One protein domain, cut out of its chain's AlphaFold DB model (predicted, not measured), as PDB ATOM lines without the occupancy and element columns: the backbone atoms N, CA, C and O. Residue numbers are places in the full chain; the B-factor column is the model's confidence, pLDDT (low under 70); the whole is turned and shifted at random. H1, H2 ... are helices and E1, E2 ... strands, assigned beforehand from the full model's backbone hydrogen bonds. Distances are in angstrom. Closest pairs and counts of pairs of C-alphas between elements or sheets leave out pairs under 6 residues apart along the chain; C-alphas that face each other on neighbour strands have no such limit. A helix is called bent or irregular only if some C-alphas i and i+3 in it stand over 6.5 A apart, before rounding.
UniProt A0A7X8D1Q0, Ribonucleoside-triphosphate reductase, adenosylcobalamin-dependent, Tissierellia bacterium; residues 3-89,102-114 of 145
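Overview. This is residues 3 to 89 and 102 to 114 of the 145 residues of the protein "Ribonucleoside-triphosphate reductase, adenosylcobalamin-dependent" of Tissierellia bacterium (UniProt A0A7X8D1Q0). A long outstretched link joins two ends: a small lobe, where H1 packs on E2 of the two-stranded sheet E2 E3 and H2 runs beside H1, and an end where residues 3 to 4 fold back on E1, with H3 apart from E1. Residues 24 to 29 of the link stand free. The printed part has 100 residues, with three named helices and three named strands in the order E1 H1 E2 H2 E3 H3; the sheet is parallel. The class is mixed, helices and strands, with 48 residues in named elements. The whole is extended, with a radius of gyration of the C-alphas of 20.1 A and spans of 59 by 30 by 28 A.

Arrangement. E1, residues 16 to 18, pairs with no named strand; residues 3 to 4 pair antiparallel with its residues 16 to 17. H1, residues 35 to 48, is apart from E1. The closest C-alphas of H1 and E2, residues 57 to 60, are those of Ala 35 and Val 60, 5.2 A apart. H2, residues 62 to 74, touches residues 35 to 36 of H1, at a shallow tilt of 30 degrees, the same way; the closest C-alphas, of Ile 36 and Val 68, are 6.4 A apart. E3, residues 83 to 86, is parallel to E2 at 34 degrees, with N 58 and O 83 within hydrogen-bond range at 2.8 A. E2, H2 and E3 form a strand-helix-strand unit, two parallel neighbour strands with a helix between, whose crossover is right-handed. H3, residues 102 to 111, touches no helix. Every O i to N i+4 pair is within hydrogen-bond range in H1, but 7 of 9 in H2 and 5 of 6 in H3.

Along the chain. E1 begins at C-alpha 16 (275.409, 259.687, 325.599) and is 6.3 A long. H1 measures 20.3 A, E2 9.5 A, H2 20.4 A and E3 10.3 A. H2 is irregular, with C-alphas 63 and 66 7.4 A apart. H3, 14.4 A long, ends at C-alpha 111 (260.234, 252.387, 327.108).

Size, cuts and confidence. The two C-alphas farthest apart, of Glu 11 and Asp 77, are 58.9 A apart. Residues 90 to 101 are not printed, and C-alphas 89 and 102 are 20.2 A apart across the cut. The link from E1 to H1, 16 residues, is long. Mean pLDDT of the printed part is 93.4; residue 89 is under 70.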
ATOM      1  N   TYR A   3     269.917 260.282 326.303       91.19
ATOM      2  CA  TYR A   3     270.082 261.733 326.263       91.19
ATOM      3  C   TYR A   3     271.511 262.099 325.845       91.19
ATOM      4  O   TYR A   3     272.430 261.315 326.098       91.19
ATOM      5  N   PRO A   4     271.728 263.250 325.190       94.00
ATOM      6  CA  PRO A   4     273.067 263.798 325.050       94.00
ATOM      7  C   PRO A   4     273.544 264.343 326.404       94.00
ATOM      8  O   PRO A   4     272.733 264.697 327.262       94.00
ATOM      9  N   GLU A   5     274.857 264.416 326.594       91.19
ATOM     10  CA  GLU A   5     275.445 265.162 327.711       91.19
ATOM     11  C   GLU A   5     274.977 266.629 327.718       91.19
ATOM     12  O   GLU A   5     274.634 267.202 326.678       91.19
ATOM     13  N   VAL A   6     274.933 267.235 328.910       88.88
ATOM     14  CA  VAL A   6     274.433 268.602 329.107       88.88
ATOM     15  C   VAL A   6     275.177 269.574 328.189       88.88
ATOM     16  O   VAL A   6     276.402 269.656 328.205       88.88
ATOM     17  N   GLY A   7     274.421 270.326 327.387       89.25
ATOM     18  CA  GLY A   7     274.969 271.302 326.440       89.25
ATOM     19  C   GLY A   7     275.323 270.749 325.055       89.25
ATOM     20  O   GLY A   7     275.863 271.500 324.248       89.25
ATOM     21  N   GLN A   8     275.013 269.481 324.757       92.31
ATOM     22  CA  GLN A   8     275.202 268.884 323.430       92.31
ATOM     23  C   GLN A   8     273.866 268.540 322.758       92.31
ATOM     24  O   GLN A   8     272.882 268.202 323.418       92.31
ATOM     25  N   ASP A   9     273.849 268.565 321.424       92.44
ATOM     26  CA  ASP A   9     272.709 268.112 320.629       92.44
ATOM     27  C   ASP A   9     272.782 266.604 320.370       92.44
ATOM     28  O   ASP A   9     273.856 266.035 320.182       92.44
ATOM     29  N   MET A  10     271.630 265.934 320.281       91.38
ATOM     30  CA  MET A  10     271.571 264.479 320.065       91.38
ATOM     31  C   MET A  10     272.282 264.025 318.775       91.38
ATOM     32  O   MET A  10     272.833 262.924 318.731       91.38
ATOM     33  N   GLU A  11     272.269 264.855 317.730       92.38
ATOM     34  CA  GLU A  11     272.873 264.534 316.430       92.38
ATOM     35  C   GLU A  11     274.405 264.633 316.439       92.38
ATOM     36  O   GLU A  11     275.064 263.911 315.692       92.38
ATOM     37  N   THR A  12     274.968 265.498 317.287       93.44
ATOM     38  CA  THR A  12     276.403 265.825 317.312       93.44
ATOM     39  C   THR A  12     277.101 265.402 318.603       93.44
ATOM     40  O   THR A  12     278.318 265.549 318.703       93.44
ATOM     41  N   CYS A  13     276.361 264.866 319.579       92.81
ATOM     42  CA  CYS A  13     276.915 264.510 320.878       92.81
ATOM     43  C   CYS A  13     278.015 263.447 320.779       92.81
ATOM     44  O   CYS A  13     277.881 262.425 320.098       92.81
ATOM     45  N   THR A  14     279.096 263.675 321.518       93.50
ATOM     46  CA  THR A  14     280.167 262.691 321.713       93.50
ATOM     47  C   THR A  14     279.855 261.762 322.880       93.50
ATOM     48  O   THR A  14     280.276 260.607 322.880       93.50
ATOM     49  N   THR A  15     279.076 262.253 323.845       92.44
ATOM     50  CA  THR A  15     278.721 261.542 325.074       92.44
ATOM     51  C   THR A  15     277.216 261.311 325.126       92.44
ATOM     52  O   THR A  15     276.423 262.240 324.948       92.44
ATOM     53  N   LYS A  16     276.813 260.066 325.402       91.69
ATOM     54  CA  LYS A  16     275.409 259.687 325.599       91.69
ATOM     55  C   LYS A  16     275.185 259.211 327.021       91.69
ATOM     56  O   LYS A  16     275.892 258.327 327.494       91.69
ATOM     57  N   VAL A  17     274.148 259.740 327.652       91.62
ATOM     58  CA  VAL A  17     273.660 259.293 328.953       91.62
ATOM     59  C   VAL A  17     272.511 258.323 328.726       91.62
ATOM     60  O   VAL A  17     271.519 258.639 328.065       91.62
ATOM     61  N   ILE A  18     272.675 257.108 329.240       91.44
ATOM     62  CA  ILE A  18     271.676 256.045 329.165       91.44
ATOM     63  C   ILE A  18     271.140 255.835 330.570       91.44
ATOM     64  O   ILE A  18     271.897 255.549 331.493       91.44
ATOM     65  N   GLU A  19     269.830 255.959 330.722       91.62
ATOM     66  CA  GLU A  19     269.185 255.782 332.015       91.62
ATOM     67  C   GLU A  19     268.653 254.364 332.184       91.62
ATOM     68  O   GLU A  19     268.014 253.803 331.284       91.62
ATOM     69  N   PHE A  20     268.844 253.831 333.386       92.69
ATOM     70  CA  PHE A  20     268.415 252.494 333.768       92.69
ATOM     71  C   PHE A  20     267.429 252.597 334.937       92.69
ATOM     72  O   PHE A  20     267.858 252.834 336.066       92.69
ATOM     73  N   PRO A  21     266.112 252.430 334.712       93.81
ATOM     74  CA  PRO A  21     265.146 252.431 335.801       93.81
ATOM     75  C   PRO A  21     265.385 251.225 336.715       93.81
ATOM     76  O   PRO A  21     265.366 250.079 336.264       93.81
ATOM     77  N   GLN A  22     265.581 251.484 338.007       93.06
ATOM     78  CA  GLN A  22     265.828 250.470 339.031       93.06
ATOM     79  C   GLN A  22     264.831 250.626 340.177       93.06
ATOM     80  O   GLN A  22     264.532 251.740 340.603       93.06
ATOM     81  N   LYS A  23     264.323 249.501 340.687       93.12
ATOM     82  CA  LYS A  23     263.489 249.462 341.891       93.12
ATOM     83  C   LYS A  23     264.312 248.882 343.036       93.12
ATOM     84  O   LYS A  23     264.721 247.726 342.968       93.12
ATOM     85  N   ALA A  24     264.510 249.670 344.090       90.69
ATOM     86  CA  ALA A  24     265.145 249.188 345.308       90.69
ATOM     87  C   ALA A  24     264.272 248.122 346.009       90.69
ATOM     88  O   ALA A  24     263.042 248.126 345.852       90.69
ATOM     89  N   PRO A  25     264.876 247.210 346.793       91.00
ATOM     90  CA  PRO A  25     264.134 246.336 347.694       91.00
ATOM     91  C   PRO A  25     263.216 247.129 348.631       91.00
ATOM     92  O   PRO A  25     263.426 248.315 348.882       91.00
ATOM     93  N   GLN A  26     262.193 246.467 349.169       91.19
ATOM     94  CA  GLN A  26     261.352 247.084 350.192       91.19
ATOM     95  C   GLN A  26     262.188 247.356 351.450       91.19
ATOM     96  O   GLN A  26     262.878 246.459 351.930       91.19
ATOM     97  N   GLY A  27     262.107 248.570 351.995       90.19
ATOM     98  CA  GLY A  27     262.853 248.936 353.194       90.19
ATOM     99  C   GLY A  27     263.016 250.442 353.352       90.19
ATOM    100  O   GLY A  27     262.210 251.216 352.842       90.19
ATOM    101  N   ARG A  28     264.069 250.814 354.081       91.44
ATOM    102  CA  ARG A  28     264.502 252.192 354.322       91.44
ATOM    103  C   ARG A  28     265.646 252.542 353.374       91.44
ATOM    104  O   ARG A  28     266.467 251.688 353.043       91.44
ATOM    105  N   THR A  29     265.701 253.793 352.953       89.81
ATOM    106  CA  THR A  29     266.792 254.369 352.166       89.81
ATOM    107  C   THR A  29     267.713 255.201 353.056       89.81
ATOM    108  O   THR A  29     267.410 255.441 354.225       89.81
ATOM    109  N   LYS A  30     268.822 255.703 352.494       86.69
ATOM    110  CA  LYS A  30     269.713 256.640 353.201       86.69
ATOM    111  C   LYS A  30     268.989 257.902 353.699       86.69
ATOM    112  O   LYS A  30     269.410 258.495 354.681       86.69
ATOM    113  N   TYR A  31     267.894 258.290 353.043       89.00
ATOM    114  CA  TYR A  31     267.098 259.460 353.416       89.00
ATOM    115  C   TYR A  31     266.134 259.180 354.573       89.00
ATOM    116  O   TYR A  31     265.652 260.121 355.198       89.00
ATOM    117  N   ASP A  32     265.892 257.905 354.885       92.56
ATOM    118  CA  ASP A  32     264.975 257.472 355.940       92.56
ATOM    119  C   ASP A  32     265.688 257.144 357.258       92.56
ATOM    120  O   ASP A  32     265.009 256.785 358.215       92.56
ATOM    121  N   VAL A  33     267.026 257.187 357.309       95.19
ATOM    122  CA  VAL A  33     267.843 256.849 358.492       95.19
ATOM    123  C   VAL A  33     268.562 258.076 359.044       95.19
ATOM    124  O   VAL A  33     268.929 258.972 358.278       95.19
ATOM    125  N   THR A  34     268.757 258.123 360.362       96.94
ATOM    126  CA  THR A  34     269.539 259.186 361.014       96.94
ATOM    127  C   THR A  34     271.036 258.884 360.983       96.94
ATOM    128  O   THR A  34     271.457 257.748 360.730       96.94
ATOM    129  N   ALA A  35     271.870 259.893 361.224       97.19
ATOM    130  CA  ALA A  35     273.312 259.703 361.380       97.19
ATOM    131  C   ALA A  35     273.634 258.802 362.587       97.19
ATOM    132  O   ALA A  35     274.462 257.897 362.480       97.19
ATOM    133  N   ILE A  36     272.909 258.971 363.697       97.94
ATOM    134  CA  ILE A  36     273.060 258.134 364.896       97.94
ATOM    135  C   ILE A  36     272.686 256.677 364.622       97.94
ATOM    136  O   ILE A  36     273.430 255.779 364.994       97.94
ATOM    137  N   GLU A  37     271.591 256.407 363.907       97.94
ATOM    138  CA  GLU A  37     271.240 255.028 363.539       97.94
ATOM    139  C   GLU A  37     272.324 254.360 362.678       97.94
ATOM    140  O   GLU A  37     272.565 253.158 362.799       97.94
ATOM    141  N   GLN A  38     272.991 255.116 361.800       97.56
ATOM    142  CA  GLN A  38     274.121 254.605 361.019       97.56
ATOM    143  C   GLN A  38     275.318 254.255 361.924       97.56
ATOM    144  O   GLN A  38     275.937 253.208 361.729       97.56
ATOM    145  N   LEU A  39     275.614 255.092 362.922       97.56
ATOM    146  CA  LEU A  39     276.701 254.885 363.887       97.56
ATOM    147  C   LEU A  39     276.436 253.715 364.845       97.56
ATOM    148  O   LEU A  39     277.320 252.891 365.064       97.56
ATOM    149  N   GLU A  40     275.207 253.569 365.338       97.50
ATOM    150  CA  GLU A  40     274.806 252.419 366.158       97.50
ATOM    151  C   GLU A  40     274.916 251.101 365.380       97.50
ATOM    152  O   GLU A  40     275.395 250.095 365.903       97.50
ATOM    153  N   ASN A  41     274.555 251.108 364.093       95.69
ATOM    154  CA  ASN A  41     274.781 249.949 363.232       95.69
ATOM    155  C   ASN A  41     276.277 249.648 363.072       95.69
ATOM    156  O   ASN A  41     276.669 248.486 363.160       95.69
ATOM    157  N   TYR A  42     277.122 250.666 362.867       96.50
ATOM    158  CA  TYR A  42     278.578 250.484 362.832       96.50
ATOM    159  C   TYR A  42     279.091 249.841 364.122       96.50
ATOM    160  O   TYR A  42     279.779 248.823 364.056       96.50
ATOM    161  N   LYS A  43     278.701 250.378 365.282       95.62
ATOM    162  CA  LYS A  43     279.097 249.853 366.589       95.62
ATOM    163  C   LYS A  43     278.681 248.394 366.761       95.62
ATOM    164  O   LYS A  43     279.507 247.563 367.124       95.62
ATOM    165  N   LEU A  44     277.448 248.051 366.384       95.94
ATOM    166  CA  LEU A  44     276.960 246.672 366.413       95.94
ATOM    167  C   LEU A  44     277.860 245.720 365.602       95.94
ATOM    168  O   LEU A  44     278.164 244.621 366.071       95.94
ATOM    169  N   PHE A  45     278.303 246.121 364.405       95.50
ATOM    170  CA  PHE A  45     279.226 245.319 363.589       95.50
ATOM    171  C   PHE A  45     280.634 245.244 364.187       95.50
ATOM    172  O   PHE A  45     281.235 244.167 364.171       95.50
ATOM    173  N   MET A  46     281.150 246.353 364.715       94.69
ATOM    174  CA  MET A  46     282.460 246.401 365.371       94.69
ATOM    175  C   MET A  46     282.522 245.473 366.587       94.69
ATOM    176  O   MET A  46     283.487 244.738 366.743       94.69
ATOM    177  N   GLU A  47     281.471 245.437 367.404       94.06
ATOM    178  CA  GLU A  47     281.432 244.606 368.611       94.06
ATOM    179  C   GLU A  47     281.271 243.107 368.318       94.06
ATOM    180  O   GLU A  47     281.743 242.268 369.087       94.06
ATOM    181  N   ASN A  48     280.569 242.750 367.236       95.62
ATOM    182  CA  ASN A  48     280.057 241.385 367.061       95.62
ATOM    183  C   ASN A  48     280.578 240.653 365.820       95.62
ATOM    184  O   ASN A  48     280.347 239.447 365.698       95.62
ATOM    185  N   TYR A  49     281.219 241.342 364.874       95.00
ATOM    186  CA  TYR A  49     281.533 240.749 363.571       95.00
ATOM    187  C   TYR A  49     282.931 241.069 363.035       95.00
ATOM    188  O   TYR A  49     283.493 240.249 362.310       95.00
ATOM    189  N   VAL A  50     283.498 242.235 363.354       93.31
ATOM    190  CA  VAL A  50     284.729 242.719 362.713       93.31
ATOM    191  C   VAL A  50     285.874 242.837 363.721       93.31
ATOM    192  O   VAL A  50     285.704 243.417 364.780       93.31
ATOM    193  N   GLU A  51     287.061 242.327 363.375       88.25
ATOM    194  CA  GLU A  51     288.269 242.420 364.225       88.25
ATOM    195  C   GLU A  51     289.121 243.678 363.959       88.25
ATOM    196  O   GLU A  51     289.940 244.066 364.788       88.25
ATOM    197  N   HIS A  52     288.956 244.299 362.786       90.00
ATOM    198  CA  HIS A  52     289.663 245.520 362.387       90.00
ATOM    199  C   HIS A  52     288.717 246.722 362.351       90.00
ATOM    200  O   HIS A  52     288.404 247.274 363.392       90.00
ATOM    201  N   ASN A  53     288.258 247.142 361.168       92.81
ATOM    202  CA  ASN A  53     287.310 248.241 361.026       92.81
ATOM    203  C   ASN A  53     286.195 247.871 360.048       92.81
ATOM    204  O   ASN A  53     286.463 247.362 358.958       92.81
ATOM    205  N   CYS A  54     284.953 248.183 360.408       93.00
ATOM    206  CA  CYS A  54     283.829 248.137 359.483       93.00
ATOM    207  C   CYS A  54     283.819 249.424 358.648       93.00
ATOM    208  O   CYS A  54     283.455 250.485 359.142       93.00
ATOM    209  N   SER A  55     284.227 249.359 357.376       94.44
ATOM    210  CA  SER A  55     284.202 250.547 356.514       94.44
ATOM    211  C   SER A  55     282.781 251.115 356.416       94.44
ATOM    212  O   SER A  55     281.845 250.397 356.066       94.44
ATOM    213  N   ILE A  56     282.632 252.401 356.739       96.06
ATOM    214  CA  ILE A  56     281.355 253.110 356.704       96.06
ATOM    215  C   ILE A  56     281.544 254.553 356.226       96.06
ATOM    216  O   ILE A  56     282.510 255.228 356.589       96.06
ATOM    217  N   THR A  57     280.579 255.027 355.436       96.81
ATOM    218  CA  THR A  57     280.359 256.451 355.165       96.81
ATOM    219  C   THR A  57     279.048 256.867 355.816       96.81
ATOM    220  O   THR A  57     277.971 256.477 355.361       96.81
ATOM    221  N   VAL A  58     279.149 257.646 356.888       96.75
ATOM    222  CA  VAL A  58     278.016 258.171 357.645       96.75
ATOM    223  C   VAL A  58     277.533 259.443 356.965       96.75
ATOM    224  O   VAL A  58     278.286 260.408 356.819       96.75
ATOM    225  N   HIS A  59     276.280 259.426 356.529       96.19
ATOM    226  CA  HIS A  59     275.624 260.586 355.939       96.19
ATOM    227  C   HIS A  59     274.964 261.403 357.049       96.19
ATOM    228  O   HIS A  59     274.140 260.849 357.779       96.19
ATOM    229  N   VAL A  60     275.327 262.681 357.172       96.50
ATOM    230  CA  VAL A  60     274.921 263.553 358.289       96.50
ATOM    231  C   VAL A  60     274.148 264.759 357.759       96.50
ATOM    232  O   VAL A  60     274.662 265.484 356.904       96.50
ATOM    233  N   ARG A  61     272.912 264.965 358.228       95.06
ATOM    234  CA  ARG A  61     272.140 266.184 357.935       95.06
ATOM    235  C   ARG A  61     272.642 267.358 358.774       95.06
ATOM    236  O   ARG A  61     273.318 267.175 359.781       95.06
ATOM    237  N   GLU A  62     272.297 268.571 358.353       94.69
ATOM    238  CA  GLU A  62     272.731 269.810 359.013       94.69
ATOM    239  C   GLU A  62     272.368 269.853 360.508       94.69
ATOM    240  O   GLU A  62     273.163 270.325 361.314       94.69
ATOM    241  N   ASP A  63     271.211 269.311 360.887       95.56
ATOM    242  CA  ASP A  63     270.697 269.279 362.257       95.56
ATOM    243  C   ASP A  63     271.190 268.088 363.099       95.56
ATOM    244  O   ASP A  63     270.864 268.005 364.280       95.56
ATOM    245  N   GLU A  64     271.989 267.182 362.526       96.88
ATOM    246  CA  GLU A  64     272.466 265.962 363.201       96.88
ATOM    247  C   GLU A  64     273.918 266.067 363.702       96.88
ATOM    248  O   GLU A  64     274.383 265.187 364.429       96.88
ATOM    249  N   TRP A  65     274.662 267.117 363.329       97.19
ATOM    250  CA  TRP A  65     276.102 267.214 363.609       97.19
ATOM    251  C   TRP A  65     276.446 267.224 365.100       97.19
ATOM    252  O   TRP A  65     277.371 266.516 365.498       97.19
ATOM    253  N   ASP A  66     275.694 267.969 365.914       97.81
ATOM    254  CA  ASP A  66     275.934 268.052 367.360       97.81
ATOM    255  C   ASP A  66     275.782 266.671 368.027       97.81
ATOM    256  O   ASP A  66     276.584 266.284 368.880       97.81
ATOM    257  N   GLU A  67     274.779 265.893 367.607       98.00
ATOM    258  CA  GLU A  67     274.563 264.536 368.118       98.00
ATOM    259  C   GLU A  67     275.682 263.588 367.673       98.00
ATOM    260  O   GLU A  67     276.157 262.773 368.466       98.00
ATOM    261  N   VAL A  68     276.128 263.700 366.419       97.75
ATOM    262  CA  VAL A  68     277.227 262.891 365.874       97.75
ATOM    263  C   VAL A  68     278.539 263.167 366.605       97.75
ATOM    264  O   VAL A  68     279.246 262.217 366.944       97.75
ATOM    265  N   GLU A  69     278.868 264.434 366.869       97.50
ATOM    266  CA  GLU A  69     280.076 264.805 367.614       97.50
ATOM    267  C   GLU A  69     280.067 264.180 369.013       97.50
ATOM    268  O   GLU A  69     281.032 263.515 369.401       97.50
ATOM    269  N   GLN A  70     278.953 264.326 369.736       98.25
ATOM    270  CA  GLN A  70     278.812 263.753 371.070       98.25
ATOM    271  C   GLN A  70     278.902 262.223 371.040       98.25
ATOM    272  O   GLN A  70     279.581 261.631 371.876       98.25
ATOM    273  N   TRP A  71     278.278 261.574 370.054       98.31
ATOM    274  CA  TRP A  71     278.336 260.122 369.918       98.31
ATOM    275  C   TRP A  71     279.767 259.625 369.707       98.31
ATOM    276  O   TRP A  71     280.192 258.671 370.357       98.31
ATOM    277  N   VAL A  72     280.535 260.271 368.826       97.31
ATOM    278  CA  VAL A  72     281.936 259.892 368.580       97.31
ATOM    279  C   VAL A  72     282.780 260.103 369.830       97.31
ATOM    280  O   VAL A  72     283.619 259.261 370.140       97.31
ATOM    281  N   TRP A  73     282.547 261.193 370.564       97.00
ATOM    282  CA  TRP A  73     283.228 261.455 371.829       97.00
ATOM    283  C   TRP A  73     282.960 260.361 372.868       97.00
ATOM    284  O   TRP A  73     283.891 259.847 373.485       97.00
ATOM    285  N   ASP A  74     281.697 259.963 373.021       97.50
ATOM    286  CA  ASP A  74     281.279 258.952 373.996       97.50
ATOM    287  C   ASP A  74     281.774 257.538 373.646       97.50
ATOM    288  O   ASP A  74     281.887 256.690 374.528       97.50
ATOM    289  N   ASN A  75     282.092 257.289 372.372       95.75
ATOM    290  CA  ASN A  75     282.528 255.989 371.852       95.75
ATOM    291  C   ASN A  75     283.973 256.015 371.325       95.75
ATOM    292  O   ASN A  75     284.355 255.158 370.530       95.75
ATOM    293  N   TRP A  76     284.783 256.989 371.751       94.25
ATOM    294  CA  TRP A  76     286.118 257.233 371.196       94.25
ATOM    295  C   TRP A  76     287.037 256.003 371.226       94.25
ATOM    296  O   TRP A  76     287.780 255.765 370.276       94.25
ATOM    297  N   ASP A  77     286.958 255.207 372.293       91.31
ATOM    298  CA  ASP A  77     287.801 254.022 372.479       91.31
ATOM    299  C   ASP A  77     287.333 252.802 371.658       91.31
ATOM    300  O   ASP A  77     288.127 251.896 371.403       91.31
ATOM    301  N   ASP A  78     286.071 252.788 371.215       86.81
ATOM    302  CA  ASP A  78     285.457 251.683 370.461       86.81
ATOM    303  C   ASP A  78     285.475 251.925 368.936       86.81
ATOM    304  O   ASP A  78     285.163 251.035 368.139       86.81
ATOM    305  N   VAL A  79     285.835 253.138 368.506       91.38
ATOM    306  CA  VAL A  79     285.855 253.551 367.101       91.38
ATOM    307  C   VAL A  79     287.267 253.456 366.532       91.38
ATOM    308  O   VAL A  79     288.223 253.987 367.089       91.38
ATOM    309  N   VAL A  80     287.397 252.842 365.352       92.81
ATOM    310  CA  VAL A  80     288.686 252.764 364.643       92.81
ATOM    311  C   VAL A  80     288.788 253.822 363.546       92.81
ATOM    312  O   VAL A  80     289.715 254.629 363.550       92.81
ATOM    313  N   ALA A  81     287.862 253.825 362.583       93.62
ATOM    314  CA  ALA A  81     287.839 254.832 361.525       93.62
ATOM    315  C   ALA A  81     286.434 255.023 360.945       93.62
ATOM    316  O   ALA A  81     285.818 254.073 360.455       93.62
ATOM    317  N   LEU A  82     285.985 256.280 360.933       96.50
ATOM    318  CA  LEU A  82     284.708 256.725 360.378       96.50
ATOM    319  C   LEU A  82     284.952 257.731 359.251       96.50
ATOM    320  O   LEU A  82     285.848 258.571 359.340       96.50
ATOM    321  N   SER A  83     284.133 257.667 358.203       97.12
ATOM    322  CA  SER A  83     284.067 258.696 357.164       97.12
ATOM    323  C   SER A  83     282.725 259.402 357.257       97.12
ATOM    324  O   SER A  83     281.692 258.737 357.243       97.12
ATOM    325  N   PHE A  84     282.727 260.732 357.276       96.62
ATOM    326  CA  PHE A  84     281.505 261.536 357.298       96.62
ATOM    327  C   PHE A  84     281.304 262.237 355.959       96.62
ATOM    328  O   PHE A  84     282.256 262.749 355.370       96.62
ATOM    329  N   LEU A  85     280.061 262.264 355.486       95.12
ATOM    330  CA  LEU A  85     279.650 263.027 354.316       95.12
ATOM    331  C   LEU A  85     278.393 263.822 354.667       95.12
ATOM    332  O   LEU A  85     277.433 263.264 355.197       95.12
ATOM    333  N   SER A  86     278.391 265.116 354.353       93.19
ATOM    334  CA  SER A  86     277.178 265.924 354.479       93.19
ATOM    335  C   SER A  86     276.102 265.362 353.555       93.19
ATOM    336  O   SER A  86     276.350 265.144 352.367       93.19
ATOM    337  N   LEU A  87     274.911 265.114 354.091       89.56
ATOM    338  CA  LEU A  87     273.757 264.735 353.293       89.56
ATOM    339  C   LEU A  87     273.072 266.008 352.801       89.56
ATOM    340  O   LEU A  87     272.201 266.549 353.478       89.56
ATOM    341  N   ASP A  88     273.490 266.485 351.630       80.62
ATOM    342  CA  ASP A  88     272.788 267.537 350.901       80.62
ATOM    343  C   ASP A  88     271.948 266.971 349.748       80.62
ATOM    344  O   ASP A  88     272.256 265.928 349.160       80.62
ATOM    345  N   ASP A  89     270.867 267.680 349.427       66.38
ATOM    346  CA  ASP A  89     270.138 267.488 348.179       66.38
ATOM    347  C   ASP A  89     270.776 268.380 347.106       66.38
ATOM    348  O   ASP A  89     270.303 269.477 346.792       66.38
ATOM    349  N   GLU A 102     256.795 255.998 341.338       95.06
ATOM    350  CA  GLU A 102     256.436 254.668 340.832       95.06
ATOM    351  C   GLU A 102     255.835 254.729 339.414       95.06
ATOM    352  O   GLU A 102     256.072 253.844 338.588       95.06
ATOM    353  N   GLU A 103     255.063 255.776 339.120       96.88
ATOM    354  CA  GLU A 103     254.468 256.008 337.801       96.88
ATOM    355  C   GLU A 103     255.546 256.206 336.733       96.88
ATOM    356  O   GLU A 103     255.504 255.564 335.679       96.88
ATOM    357  N   GLU A 104     256.551 257.025 337.042       95.19
ATOM    358  CA  GLU A 104     257.672 257.297 336.151       95.19
ATOM    359  C   GLU A 104     258.545 256.054 335.946       95.19
ATOM    360  O   GLU A 104     258.896 255.721 334.811       95.19
ATOM    361  N   TYR A 105     258.808 255.290 337.011       95.38
ATOM    362  CA  TYR A 105     259.475 253.991 336.911       95.38
ATOM    363  C   TYR A 105     258.727 253.054 335.950       95.38
ATOM    364  O   TYR A 105     259.312 252.521 335.003       95.38
ATOM    365  N   LYS A 106     257.409 252.890 336.136       95.69
ATOM    366  CA  LYS A 106     256.567 252.034 335.280       95.69
ATOM    367  C   LYS A 106     256.566 252.493 333.822       95.69
ATOM    368  O   LYS A 106     256.478 251.648 332.930       95.69
ATOM    369  N   ARG A 107     256.644 253.801 333.565       95.31
ATOM    370  CA  ARG A 107     256.759 254.365 332.214       95.31
ATOM    371  C   ARG A 107     258.118 254.030 331.593       95.31
ATOM    372  O   ARG A 107     258.155 253.421 330.525       95.31
ATOM    373  N   ARG A 108     259.221 254.329 332.285       93.50
ATOM    374  CA  ARG A 108     260.590 254.105 331.785       93.50
ATOM    375  C   ARG A 108     260.901 252.633 331.538       93.50
ATOM    376  O   ARG A 108     261.516 252.315 330.527       93.50
ATOM    377  N   VAL A 109     260.434 251.727 332.400       93.12
ATOM    378  CA  VAL A 109     260.612 250.275 332.205       93.12
ATOM    379  C   VAL A 109     259.950 249.794 330.911       93.12
ATOM    380  O   VAL A 109     260.507 248.940 330.229       93.12
ATOM    381  N   LYS A 110     258.790 250.353 330.535       92.62
ATOM    382  CA  LYS A 110     258.116 250.012 329.269       92.62
ATOM    383  C   LYS A 110     258.845 250.568 328.047       92.62
ATOM    384  O   LYS A 110     258.806 249.952 326.987       92.62
ATOM    385  N   GLU A 111     259.473 251.732 328.182       91.56
ATOM    386  CA  GLU A 111     260.234 252.387 327.108       91.56
ATOM    387  C   GLU A 111     261.645 251.803 326.933       91.56
ATOM    388  O   GLU A 111     262.257 251.951 325.870       91.56
ATOM    389  N   MET A 112     262.190 251.156 327.968       89.25
ATOM    390  CA  MET A 112     263.527 250.577 327.937       89.25
ATOM    391  C   MET A 112     263.578 249.389 326.974       89.25
ATOM    392  O   MET A 112     262.832 248.417 327.093       89.25
ATOM    393  N   LYS A 113     264.499 249.455 326.008       86.69
ATOM    394  CA  LYS A 113     264.755 248.337 325.097       86.69
ATOM    395  C   LYS A 113     265.349 247.161 325.879       86.69
ATOM    396  O   LYS A 113     266.156 247.394 326.779       86.69
ATOM    397  N   PRO A 114     265.003 245.909 325.530       85.44
ATOM    398  CA  PRO A 114     265.604 244.754 326.174       85.44
ATOM    399  C   PRO A 114     267.114 244.750 325.939       85.44
ATOM    400  O   PRO A 114     267.588 245.081 324.848       85.44
TER     401      PRO A 114